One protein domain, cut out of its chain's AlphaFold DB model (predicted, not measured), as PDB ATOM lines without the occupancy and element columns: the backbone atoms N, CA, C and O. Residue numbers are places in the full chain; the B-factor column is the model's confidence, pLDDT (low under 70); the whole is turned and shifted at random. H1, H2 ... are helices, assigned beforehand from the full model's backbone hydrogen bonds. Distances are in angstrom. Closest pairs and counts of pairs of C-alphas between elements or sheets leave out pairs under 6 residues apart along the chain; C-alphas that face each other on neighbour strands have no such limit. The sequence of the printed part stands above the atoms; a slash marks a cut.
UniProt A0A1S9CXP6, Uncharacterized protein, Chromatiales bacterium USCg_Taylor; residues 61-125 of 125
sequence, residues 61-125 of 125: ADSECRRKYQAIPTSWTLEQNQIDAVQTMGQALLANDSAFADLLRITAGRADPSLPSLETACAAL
ATOM      1  N   ALA A  61     -22.695  28.528  -0.226       86.88
ATOM      2  CA  ALA A  61     -21.899  28.938  -1.386       86.88
ATOM      3  C   ALA A  61     -21.316  27.753  -2.183       86.88
ATOM      4  O   ALA A  61     -21.211  27.821  -3.410       86.88
ATOM      5  N   ASP A  62     -20.955  26.658  -1.507       90.56
ATOM      6  CA  ASP A  62     -20.475  25.449  -2.171       90.56
ATOM      7  C   ASP A  62     -21.635  24.681  -2.828       90.56
ATOM      8  O   ASP A  62     -22.501  24.095  -2.172       90.56
ATOM      9  N   SER A  63     -21.614  24.649  -4.161       89.62
ATOM     10  CA  SER A  63     -22.601  23.943  -4.976       89.62
ATOM     11  C   SER A  63     -22.669  22.435  -4.709       89.62
ATOM     12  O   SER A  63     -23.752  21.857  -4.831       89.62
ATOM     13  N   GLU A  64     -21.555  21.794  -4.341       92.38
ATOM     14  CA  GLU A  64     -21.533  20.372  -4.010       92.38
ATOM     15  C   GLU A  64     -22.185  20.127  -2.651       92.38
ATOM     16  O   GLU A  64     -23.098  19.302  -2.566       92.38
ATOM     17  N   CYS A  65     -21.778  20.872  -1.620       93.06
ATOM     18  CA  CYS A  65     -22.417  20.842  -0.306       93.06
ATOM     19  C   CYS A  65     -23.931  21.085  -0.402       93.06
ATOM     20  O   CYS A  65     -24.730  20.292   0.100       93.06
ATOM     21  N   ARG A  66     -24.347  22.126  -1.136       91.31
ATOM     22  CA  ARG A  66     -25.765  22.446  -1.348       91.31
ATOM     23  C   ARG A  66     -26.518  21.286  -1.999       91.31
ATOM     24  O   ARG A  66     -27.627  20.970  -1.578       91.31
ATOM     25  N   ARG A  67     -25.916  20.623  -2.994       91.00
ATOM     26  CA  ARG A  67     -26.503  19.446  -3.650       91.00
ATOM     27  C   ARG A  67     -26.628  18.259  -2.692       91.00
ATOM     28  O   ARG A  67     -27.664  17.603  -2.707       91.00
ATOM     29  N   LYS A  68     -25.605  17.978  -1.875       91.31
ATOM     30  CA  LYS A  68     -25.640  16.895  -0.872       91.31
ATOM     31  C   LYS A  68     -26.746  17.130   0.152       91.31
ATOM     32  O   LYS A  68     -27.547  16.235   0.391       91.31
ATOM     33  N   TYR A  69     -26.847  18.352   0.671       91.38
ATOM     34  CA  TYR A  69     -27.897  18.721   1.614       91.38
ATOM     35  C   TYR A  69     -29.300  18.565   1.010       91.38
ATOM     36  O   TYR A  69     -30.178  17.958   1.613       91.38
ATOM     37  N   GLN A  70     -29.505  19.051  -0.218       90.00
ATOM     38  CA  GLN A  70     -30.786  18.930  -0.927       90.00
ATOM     39  C   GLN A  70     -31.153  17.485  -1.296       90.00
ATOM     40  O   GLN A  70     -32.316  17.214  -1.585       90.00
ATOM     41  N   ALA A  71     -30.183  16.568  -1.303       90.56
ATOM     42  CA  ALA A  71     -30.421  15.149  -1.532       90.56
ATOM     43  C   ALA A  71     -30.901  14.407  -0.272       90.56
ATOM     44  O   ALA A  71     -31.326  13.256  -0.389       90.56
ATOM     45  N   ILE A  72     -30.861  15.037   0.913       88.06
ATOM     46  CA  ILE A  72     -31.436  14.456   2.131       88.06
ATOM     47  C   ILE A  72     -32.956  14.326   1.931       88.06
ATOM     48  O   ILE A  72     -33.629  15.325   1.660       88.06
ATOM     49  N   PRO A  73     -33.525  13.111   2.035       85.56
ATOM     50  CA  PRO A  73     -34.929  12.894   1.728       85.56
ATOM     51  C   PRO A  73     -35.841  13.567   2.756       85.56
ATOM     52  O   PRO A  73     -35.611  13.517   3.957       85.56
ATOM     53  N   THR A  74     -36.952  14.139   2.305       81.81
ATOM     54  CA  THR A  74     -37.999  14.630   3.206       81.81
ATOM     55  C   THR A  74     -38.918  13.471   3.594       81.81
ATOM     56  O   THR A  74     -39.954  13.254   2.962       81.81
ATOM     57  N   SER A  75     -38.529  12.678   4.592       83.69
ATOM     58  CA  SER A  75     -39.330  11.555   5.092       83.69
ATOM     59  C   SER A  75     -39.358  11.503   6.621       83.69
ATOM     60  O   SER A  75     -38.528  12.096   7.302       83.69
ATOM     61  N   TRP A  76     -40.317  10.755   7.171       79.25
ATOM     62  CA  TRP A  76     -40.386  10.460   8.609       79.25
ATOM     63  C   TRP A  76     -39.414   9.353   9.044       79.25
ATOM     64  O   TRP A  76     -39.393   8.974  10.210       79.25
ATOM     65  N   THR A  77     -38.637   8.808   8.107       88.56
ATOM     66  CA  THR A  77     -37.761   7.646   8.302       88.56
ATOM     67  C   THR A  77     -36.311   8.003   7.992       88.56
ATOM     68  O   THR A  77     -35.609   7.226   7.348       88.56
ATOM     69  N   LEU A  78     -35.893   9.209   8.376       88.25
ATOM     70  CA  LEU A  78     -34.504   9.633   8.264       88.25
ATOM     71  C   LEU A  78     -33.615   8.768   9.159       88.25
ATOM     72  O   LEU A  78     -33.960   8.484  10.308       88.25
ATOM     73  N   GLU A  79     -32.461   8.377   8.632       91.81
ATOM     74  CA  GLU A  79     -31.404   7.777   9.437       91.81
ATOM     75  C   GLU A  79     -30.806   8.830  10.385       91.81
ATOM     76  O   GLU A  79     -30.858  10.032  10.117       91.81
ATOM     77  N   GLN A  80     -30.231   8.397  11.511       90.75
ATOM     78  CA  GLN A  80     -29.745   9.317  12.549       90.75
ATOM     79  C   GLN A  80     -28.728  10.336  12.008       90.75
ATOM     80  O   GLN A  80     -28.845  11.523  12.282       90.75
ATOM     81  N   ASN A  81     -27.789   9.894  11.171       89.81
ATOM     82  CA  ASN A  81     -26.811  10.764  10.510       89.81
ATOM     83  C   ASN A  81     -27.465  11.841   9.625       89.81
ATOM     84  O   ASN A  81     -26.950  12.949   9.529       89.81
ATOM     85  N   GLN A  82     -28.599  11.539   8.988       90.31
ATOM     86  CA  GLN A  82     -29.342  12.502   8.175       90.31
ATOM     87  C   GLN A  82     -30.072  13.524   9.050       90.31
ATOM     88  O   GLN A  82     -30.129  14.702   8.702       90.31
ATOM     89  N   ILE A  83     -30.607  13.096  10.199       90.25
ATOM     90  CA  ILE A  83     -31.197  14.000  11.194       90.25
ATOM     91  C   ILE A  83     -30.125  14.956  11.721       90.25
ATOM     92  O   ILE A  83     -30.343  16.169  11.738       90.25
ATOM     93  N   ASP A  84     -28.965  14.419  12.096       90.56
ATOM     94  CA  ASP A  84     -27.841  15.197  12.611       90.56
ATOM     95  C   ASP A  84     -27.360  16.206  11.555       90.56
ATOM     96  O   ASP A  84     -27.257  17.397  11.842       90.56
ATOM     97  N   ALA A  85     -27.202  15.773  10.299       89.81
ATOM     98  CA  ALA A  85     -26.879  16.642   9.168       89.81
ATOM     99  C   ALA A  85     -27.881  17.799   8.991       89.81
ATOM    100  O   ALA A  85     -27.482  18.952   8.793       89.81
ATOM    101  N   VAL A  86     -29.188  17.522   9.094       90.50
ATOM    102  CA  VAL A  86     -30.236  18.553   9.022       90.50
ATOM    103  C   VAL A  86     -30.131  19.541  10.178       90.50
ATOM    104  O   VAL A  86     -30.233  20.749   9.951       90.50
ATOM    105  N   GLN A  87     -29.898  19.060  11.399       90.44
ATOM    106  CA  GLN A  87     -29.755  19.917  12.574       90.44
ATOM    107  C   GLN A  87     -28.501  20.792  12.494       90.44
ATOM    108  O   GLN A  87     -28.596  22.002  12.698       90.44
ATOM    109  N   THR A  88     -27.346  20.215  12.149       91.94
ATOM    110  CA  THR A  88     -26.076  20.941  12.019       91.94
ATOM    111  C   THR A  88     -26.158  22.007  10.930       91.94
ATOM    112  O   THR A  88     -25.792  23.157  11.176       91.94
ATOM    113  N   MET A  89     -26.697  21.676   9.751       91.94
ATOM    114  CA  MET A  89     -26.877  22.662   8.680       91.94
ATOM    115  C   MET A  89     -27.891  23.744   9.069       91.94
ATOM    116  O   MET A  89     -27.654  24.923   8.820       91.94
ATOM    117  N   GLY A  90     -28.993  23.379   9.730       89.31
ATOM    118  CA  GLY A  90     -29.974  24.343  10.227       89.31
ATOM    119  C   GLY A  90     -29.362  25.347  11.208       89.31
ATOM    120  O   GLY A  90     -29.593  26.548  11.082       89.31
ATOM    121  N   GLN A  91     -28.530  24.880  12.139       89.50
ATOM    122  CA  GLN A  91     -27.802  25.745  13.070       89.50
ATOM    123  C   GLN A  91     -26.814  26.671  12.353       89.50
ATOM    124  O   GLN A  91     -26.756  27.858  12.675       89.50
ATOM    125  N   ALA A  92     -26.083  26.160  11.360       90.19
ATOM    126  CA  ALA A  92     -25.150  26.963  10.577       90.19
ATOM    127  C   ALA A  92     -25.856  28.034   9.731       90.19
ATOM    128  O   ALA A  92     -25.400  29.175   9.669       90.19
ATOM    129  N   LEU A  93     -27.001  27.702   9.127       88.25
ATOM    130  CA  LEU A  93     -27.820  28.655   8.373       88.25
ATOM    131  C   LEU A  93     -28.397  29.747   9.281       88.25
ATOM    132  O   LEU A  93     -28.385  30.915   8.901       88.25
ATOM    133  N   LEU A  94     -28.839  29.392  10.494       86.56
ATOM    134  CA  LEU A  94     -29.273  30.373  11.494       86.56
ATOM    135  C   LEU A  94     -28.127  31.300  11.910       86.56
ATOM    136  O   LEU A  94     -28.317  32.510  11.944       86.56
ATOM    137  N   ALA A  95     -26.942  30.751  12.189       84.88
ATOM    138  CA  ALA A  95     -25.772  31.538  12.575       84.88
ATOM    139  C   ALA A  95     -25.297  32.494  11.467       84.88
ATOM    140  O   ALA A  95     -24.724  33.540  11.764       84.88
ATOM    141  N   ASN A  96     -25.532  32.136  10.203       86.19
ATOM    142  CA  ASN A  96     -25.136  32.936   9.049       86.19
ATOM    143  C   ASN A  96     -26.116  34.085   8.731       86.19
ATOM    144  O   ASN A  96     -25.733  35.029   8.039       86.19
ATOM    145  N   ASP A  97     -27.367  34.041   9.206       84.75
ATOM    146  CA  ASP A  97     -28.327  35.128   8.974       84.75
ATOM    147  C   ASP A  97     -27.999  36.345   9.858       84.75
ATOM    148  O   ASP A  97     -27.960  36.274  11.087       84.75
ATOM    149  N   SER A  98     -27.812  37.505   9.225       82.75
ATOM    150  CA  SER A  98     -27.522  38.773   9.912       82.75
ATOM    151  C   SER A  98     -28.560  39.174  10.971       82.75
ATOM    152  O   SER A  98     -28.214  39.827  11.955       82.75
ATOM    153  N   ALA A  99     -29.822  38.767  10.809       83.00
ATOM    154  CA  ALA A  99     -30.907  39.081  11.731       83.00
ATOM    155  C   ALA A  99     -30.937  38.150  12.958       83.00
ATOM    156  O   ALA A  99     -31.717  38.372  13.889       83.00
ATOM    157  N   PHE A 100     -30.084  37.122  13.012       85.25
ATOM    158  CA  PHE A 100     -30.034  36.190  14.137       85.25
ATOM    159  C   PHE A 100     -29.645  36.881  15.452       85.25
ATOM    160  O   PHE A 100     -30.238  36.607  16.495       85.25
ATOM    161  N   ALA A 101     -28.731  37.855  15.405       83.50
ATOM    162  CA  ALA A 101     -28.373  38.663  16.573       83.50
ATOM    163  C   ALA A 101     -29.577  39.450  17.128       83.50
ATOM    164  O   ALA A 101     -29.779  39.514  18.344       83.50
ATOM    165  N   ASP A 102     -30.417  39.997  16.245       84.25
ATOM    166  CA  ASP A 102     -31.649  40.682  16.634       84.25
ATOM    167  C   ASP A 102     -32.686  39.724  17.221       84.25
ATOM    168  O   ASP A 102     -33.343  40.067  18.205       84.25
ATOM    169  N   LEU A 103     -32.799  38.505  16.685       84.75
ATOM    170  CA  LEU A 103     -33.659  37.474  17.264       84.75
ATOM    171  C   LEU A 103     -33.255  37.138  18.700       84.75
ATOM    172  O   LEU A 103     -34.121  37.080  19.577       84.75
ATOM    173  N   LEU A 104     -31.961  36.956  18.964       86.38
ATOM    174  CA  LEU A 104     -31.463  36.702  20.318       86.38
ATOM    175  C   LEU A 104     -31.796  37.864  21.257       86.38
ATOM    176  O   LEU A 104     -32.299  37.644  22.359       86.38
ATOM    177  N   ARG A 105     -31.600  39.105  20.797       84.75
ATOM    178  CA  ARG A 105     -31.946  40.314  21.557       84.75
ATOM    179  C   ARG A 105     -33.436  40.368  21.902       84.75
ATOM    180  O   ARG A 105     -33.776  40.575  23.063       84.75
ATOM    181  N   ILE A 106     -34.318  40.178  20.918       83.19
ATOM    182  CA  ILE A 106     -35.779  40.278  21.090       83.19
ATOM    183  C   ILE A 106     -36.310  39.177  22.011       83.19
ATOM    184  O   ILE A 106     -37.196  39.415  22.829       83.19
ATOM    185  N   THR A 107     -35.764  37.967  21.906       82.31
ATOM    186  CA  THR A 107     -36.209  36.822  22.713       82.31
ATOM    187  C   THR A 107     -35.572  36.766  24.101       82.31
ATOM    188  O   THR A 107     -35.884  35.855  24.866       82.31
ATOM    189  N   ALA A 108     -34.670  37.702  24.427       81.62
ATOM    190  CA  ALA A 108     -33.734  37.584  25.549       81.62
ATOM    191  C   ALA A 108     -32.987  36.230  25.556       81.62
ATOM    192  O   ALA A 108     -32.567  35.728  26.603       81.62
ATOM    193  N   GLY A 109     -32.850  35.628  24.372       75.88
ATOM    194  CA  GLY A 109     -32.158  34.377  24.154       75.88
ATOM    195  C   GLY A 109     -30.651  34.576  24.223       75.88
ATOM    196  O   GLY A 109     -30.117  35.661  23.991       75.88
ATOM    197  N   ARG A 110     -29.940  33.496  24.528       72.75
ATOM    198  CA  ARG A 110     -28.491  33.424  24.358       72.75
ATOM    199  C   ARG A 110     -28.233  32.401  23.269       72.75
ATOM    200  O   ARG A 110     -28.748  31.290  23.366       72.75
ATOM    201  N   ALA A 111     -27.474  32.777  22.243       66.38
ATOM    202  CA  ALA A 111     -26.915  31.765  21.365       66.38
ATOM    203  C   ALA A 111     -25.979  30.898  22.198       66.38
ATOM    204  O   ALA A 111     -25.236  31.407  23.043       66.38
ATOM    205  N   ASP A 112     -26.029  29.596  21.949       67.44
ATOM    206  CA  ASP A 112     -24.942  28.734  22.364       67.44
ATOM    207  C   ASP A 112     -23.661  29.263  21.687       67.44
ATOM    208  O   ASP A 112     -23.689  29.507  20.475       67.44
ATOM    209  N   PRO A 113     -22.561  29.511  22.418       59.09
ATOM    210  CA  PRO A 113     -21.326  30.064  21.855       59.09
ATOM    211  C   PRO A 113     -20.669  29.226  20.741       59.09
ATOM    212  O   PRO A 113     -19.613  29.615  20.252       59.09
ATOM    213  N   SER A 114     -21.254  28.097  20.334       69.38
ATOM    214  CA  SER A 114     -20.644  27.119  19.429       69.38
ATOM    215  C   SER A 114     -21.494  26.731  18.213       69.38
ATOM    216  O   SER A 114     -21.322  25.632  17.687       69.38
ATOM    217  N   LEU A 115     -22.393  27.601  17.729       83.62
ATOM    218  CA  LEU A 115     -23.089  27.301  16.470       83.62
ATOM    219  C   LEU A 115     -22.064  27.035  15.343       83.62
ATOM    220  O   LEU A 115     -21.132  27.828  15.173       83.62
ATOM    221  N   PRO A 116     -22.205  25.929  14.591       88.56
ATOM    222  CA  PRO A 116     -21.257  25.548  13.554       88.56
ATOM    223  C   PRO A 116     -21.240  26.579  12.424       88.56
ATOM    224  O   PRO A 116     -22.262  27.177  12.092       88.56
ATOM    225  N   SER A 117     -20.081  26.759  11.788       90.06
ATOM    226  CA  SER A 117     -20.019  27.504  10.530       90.06
ATOM    227  C   SER A 117     -20.629  26.679   9.392       90.06
ATOM    228  O   SER A 117     -20.720  25.451   9.477       90.06
ATOM    229  N   LEU A 118     -20.998  27.337   8.287       90.56
ATOM    230  CA  LEU A 118     -21.440  26.636   7.074       90.56
ATOM    231  C   LEU A 118     -20.369  25.672   6.550       90.56
ATOM    232  O   LEU A 118     -20.702  24.589   6.086       90.56
ATOM    233  N   GLU A 119     -19.089  26.020   6.685       91.00
ATOM    234  CA  GLU A 119     -17.975  25.144   6.313       91.00
ATOM    235  C   GLU A 119     -17.942  23.873   7.176       91.00
ATOM    236  O   GLU A 119     -17.850  22.765   6.647       91.00
ATOM    237  N   THR A 120     -18.095  24.013   8.498       90.31
ATOM    238  CA  THR A 120     -18.176  22.865   9.416       90.31
ATOM    239  C   THR A 120     -19.397  21.997   9.125       90.31
ATOM    240  O   THR A 120     -19.283  20.775   9.112       90.31
ATOM    241  N   ALA A 121     -20.551  22.608   8.846       92.12
ATOM    242  CA  ALA A 121     -21.756  21.871   8.485       92.12
ATOM    243  C   ALA A 121     -21.591  21.112   7.162       92.12
ATOM    244  O   ALA A 121     -21.973  19.949   7.080       92.12
ATOM    245  N   CYS A 122     -20.976  21.727   6.149       92.50
ATOM    246  CA  CYS A 122     -20.708  21.086   4.864       92.50
ATOM    247  C   CYS A 122     -19.758  19.887   4.973       92.50
ATOM    248  O   CYS A 122     -19.932  18.913   4.247       92.50
ATOM    249  N   ALA A 123     -18.778  19.935   5.878       89.94
ATOM    250  CA  ALA A 123     -17.866  18.817   6.119       89.94
ATOM    251  C   ALA A 123     -18.545  17.605   6.789       89.94
ATOM    252  O   ALA A 123     -17.987  16.508   6.766       89.94
ATOM    253  N   ALA A 124     -19.725  17.797   7.387       86.38
ATOM    254  CA  ALA A 124     -20.498  16.758   8.066       86.38
ATOM    255  C   ALA A 124     -21.579  16.098   7.179       86.38
ATOM    256  O   ALA A 124     -22.275  15.204   7.661       86.38
ATOM    257  N   LEU A 125     -21.728  16.537   5.917       85.19
ATOM    258  CA  LEU A 125     -22.665  15.992   4.917       85.19
ATOM    259  C   LEU A 125     -22.042  14.883   4.061       85.19
ATOM    260  O   LEU A 125     -22.732  13.860   3.862       85.19
TER     261      LEU A 125
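Overview. This is residues 61 to 125 of the 125 residues of an uncharacterized protein of Chromatiales bacterium USCg_Taylor (UniProt A0A1S9CXP6). One long helix, H2, forms the backbone of the shape, with the short helix H4 side by side with it and H1 set steeply near both. At the far end of H2 a tight turn leads to the small helix H3, which lies beyond that end, and a long loop then folds back from H3 to H4. The printed part has 65 residues with four named helices in the order H1, H2, H3, H4 and no named strand; the class is all helix. The whole is only just loose, close to compact: the radius of gyration of the C-alphas is 13.2 A, against 10.7 A for a compact globule of 65 residues, and the C-alphas span 34 by 27 by 17 A along their three main axes.

Along the chain. H1 covers residues 63 to 70, from C-alpha 63 at (-22.601, 23.943, -4.976), and is 10.4 A long from first to last C-alpha. H2, the longest helix, covers residues 80 to 96 and measures 24.3 A, from C-alpha 80 at (-29.745, 9.317, 12.549). H3 covers residues 100 to 106 and measures 9.9 A. H4 covers residues 118 to 123 and measures 8.6 A, ending with C-alpha 123 at (-17.866, 18.817, 6.119).

Arrangement. H1 and H2 are close but not clearly touching; their closest C-alphas, those of Tyr 69 and Val 86, are 7.8 A apart. They run opposite ways at a steep tilt of 57 degrees. H1 and H4 are also close but not clearly touching and stand about perpendicular, at 80 degrees; their closest C-alphas, those of Cys 65 and Cys 122, are 5.5 A apart. H2 and H4 touch, opposite ways at a shallow tilt of 23 degrees, with the closest C-alphas, of Ala 92 and Leu 118, 5.1 A apart. H2 and H3 are close but not clearly touching and about perpendicular, at 76 degrees; the closest C-alphas, of Leu 94 and Phe 100, are 6.4 A apart. H3 is apart from H1 and from H4. In H1, H2, H3 and H4 every O i to N i+4 pair is within hydrogen-bond range.

Size, cuts and confidence. The two C-alphas farthest apart, those of Glu 64 and Ala 108, are 36.3 A apart. The printed part runs from residue 61 to residue 125, the chain's last residue, and has no cut. The link from H2 to H3 is tight, that from H1 to H2 is short, and that from H3 to H4, 11 residues, is long. The mean pLDDT of the printed part is 86.2, and residues 111 to 114, in the long link, are under 70.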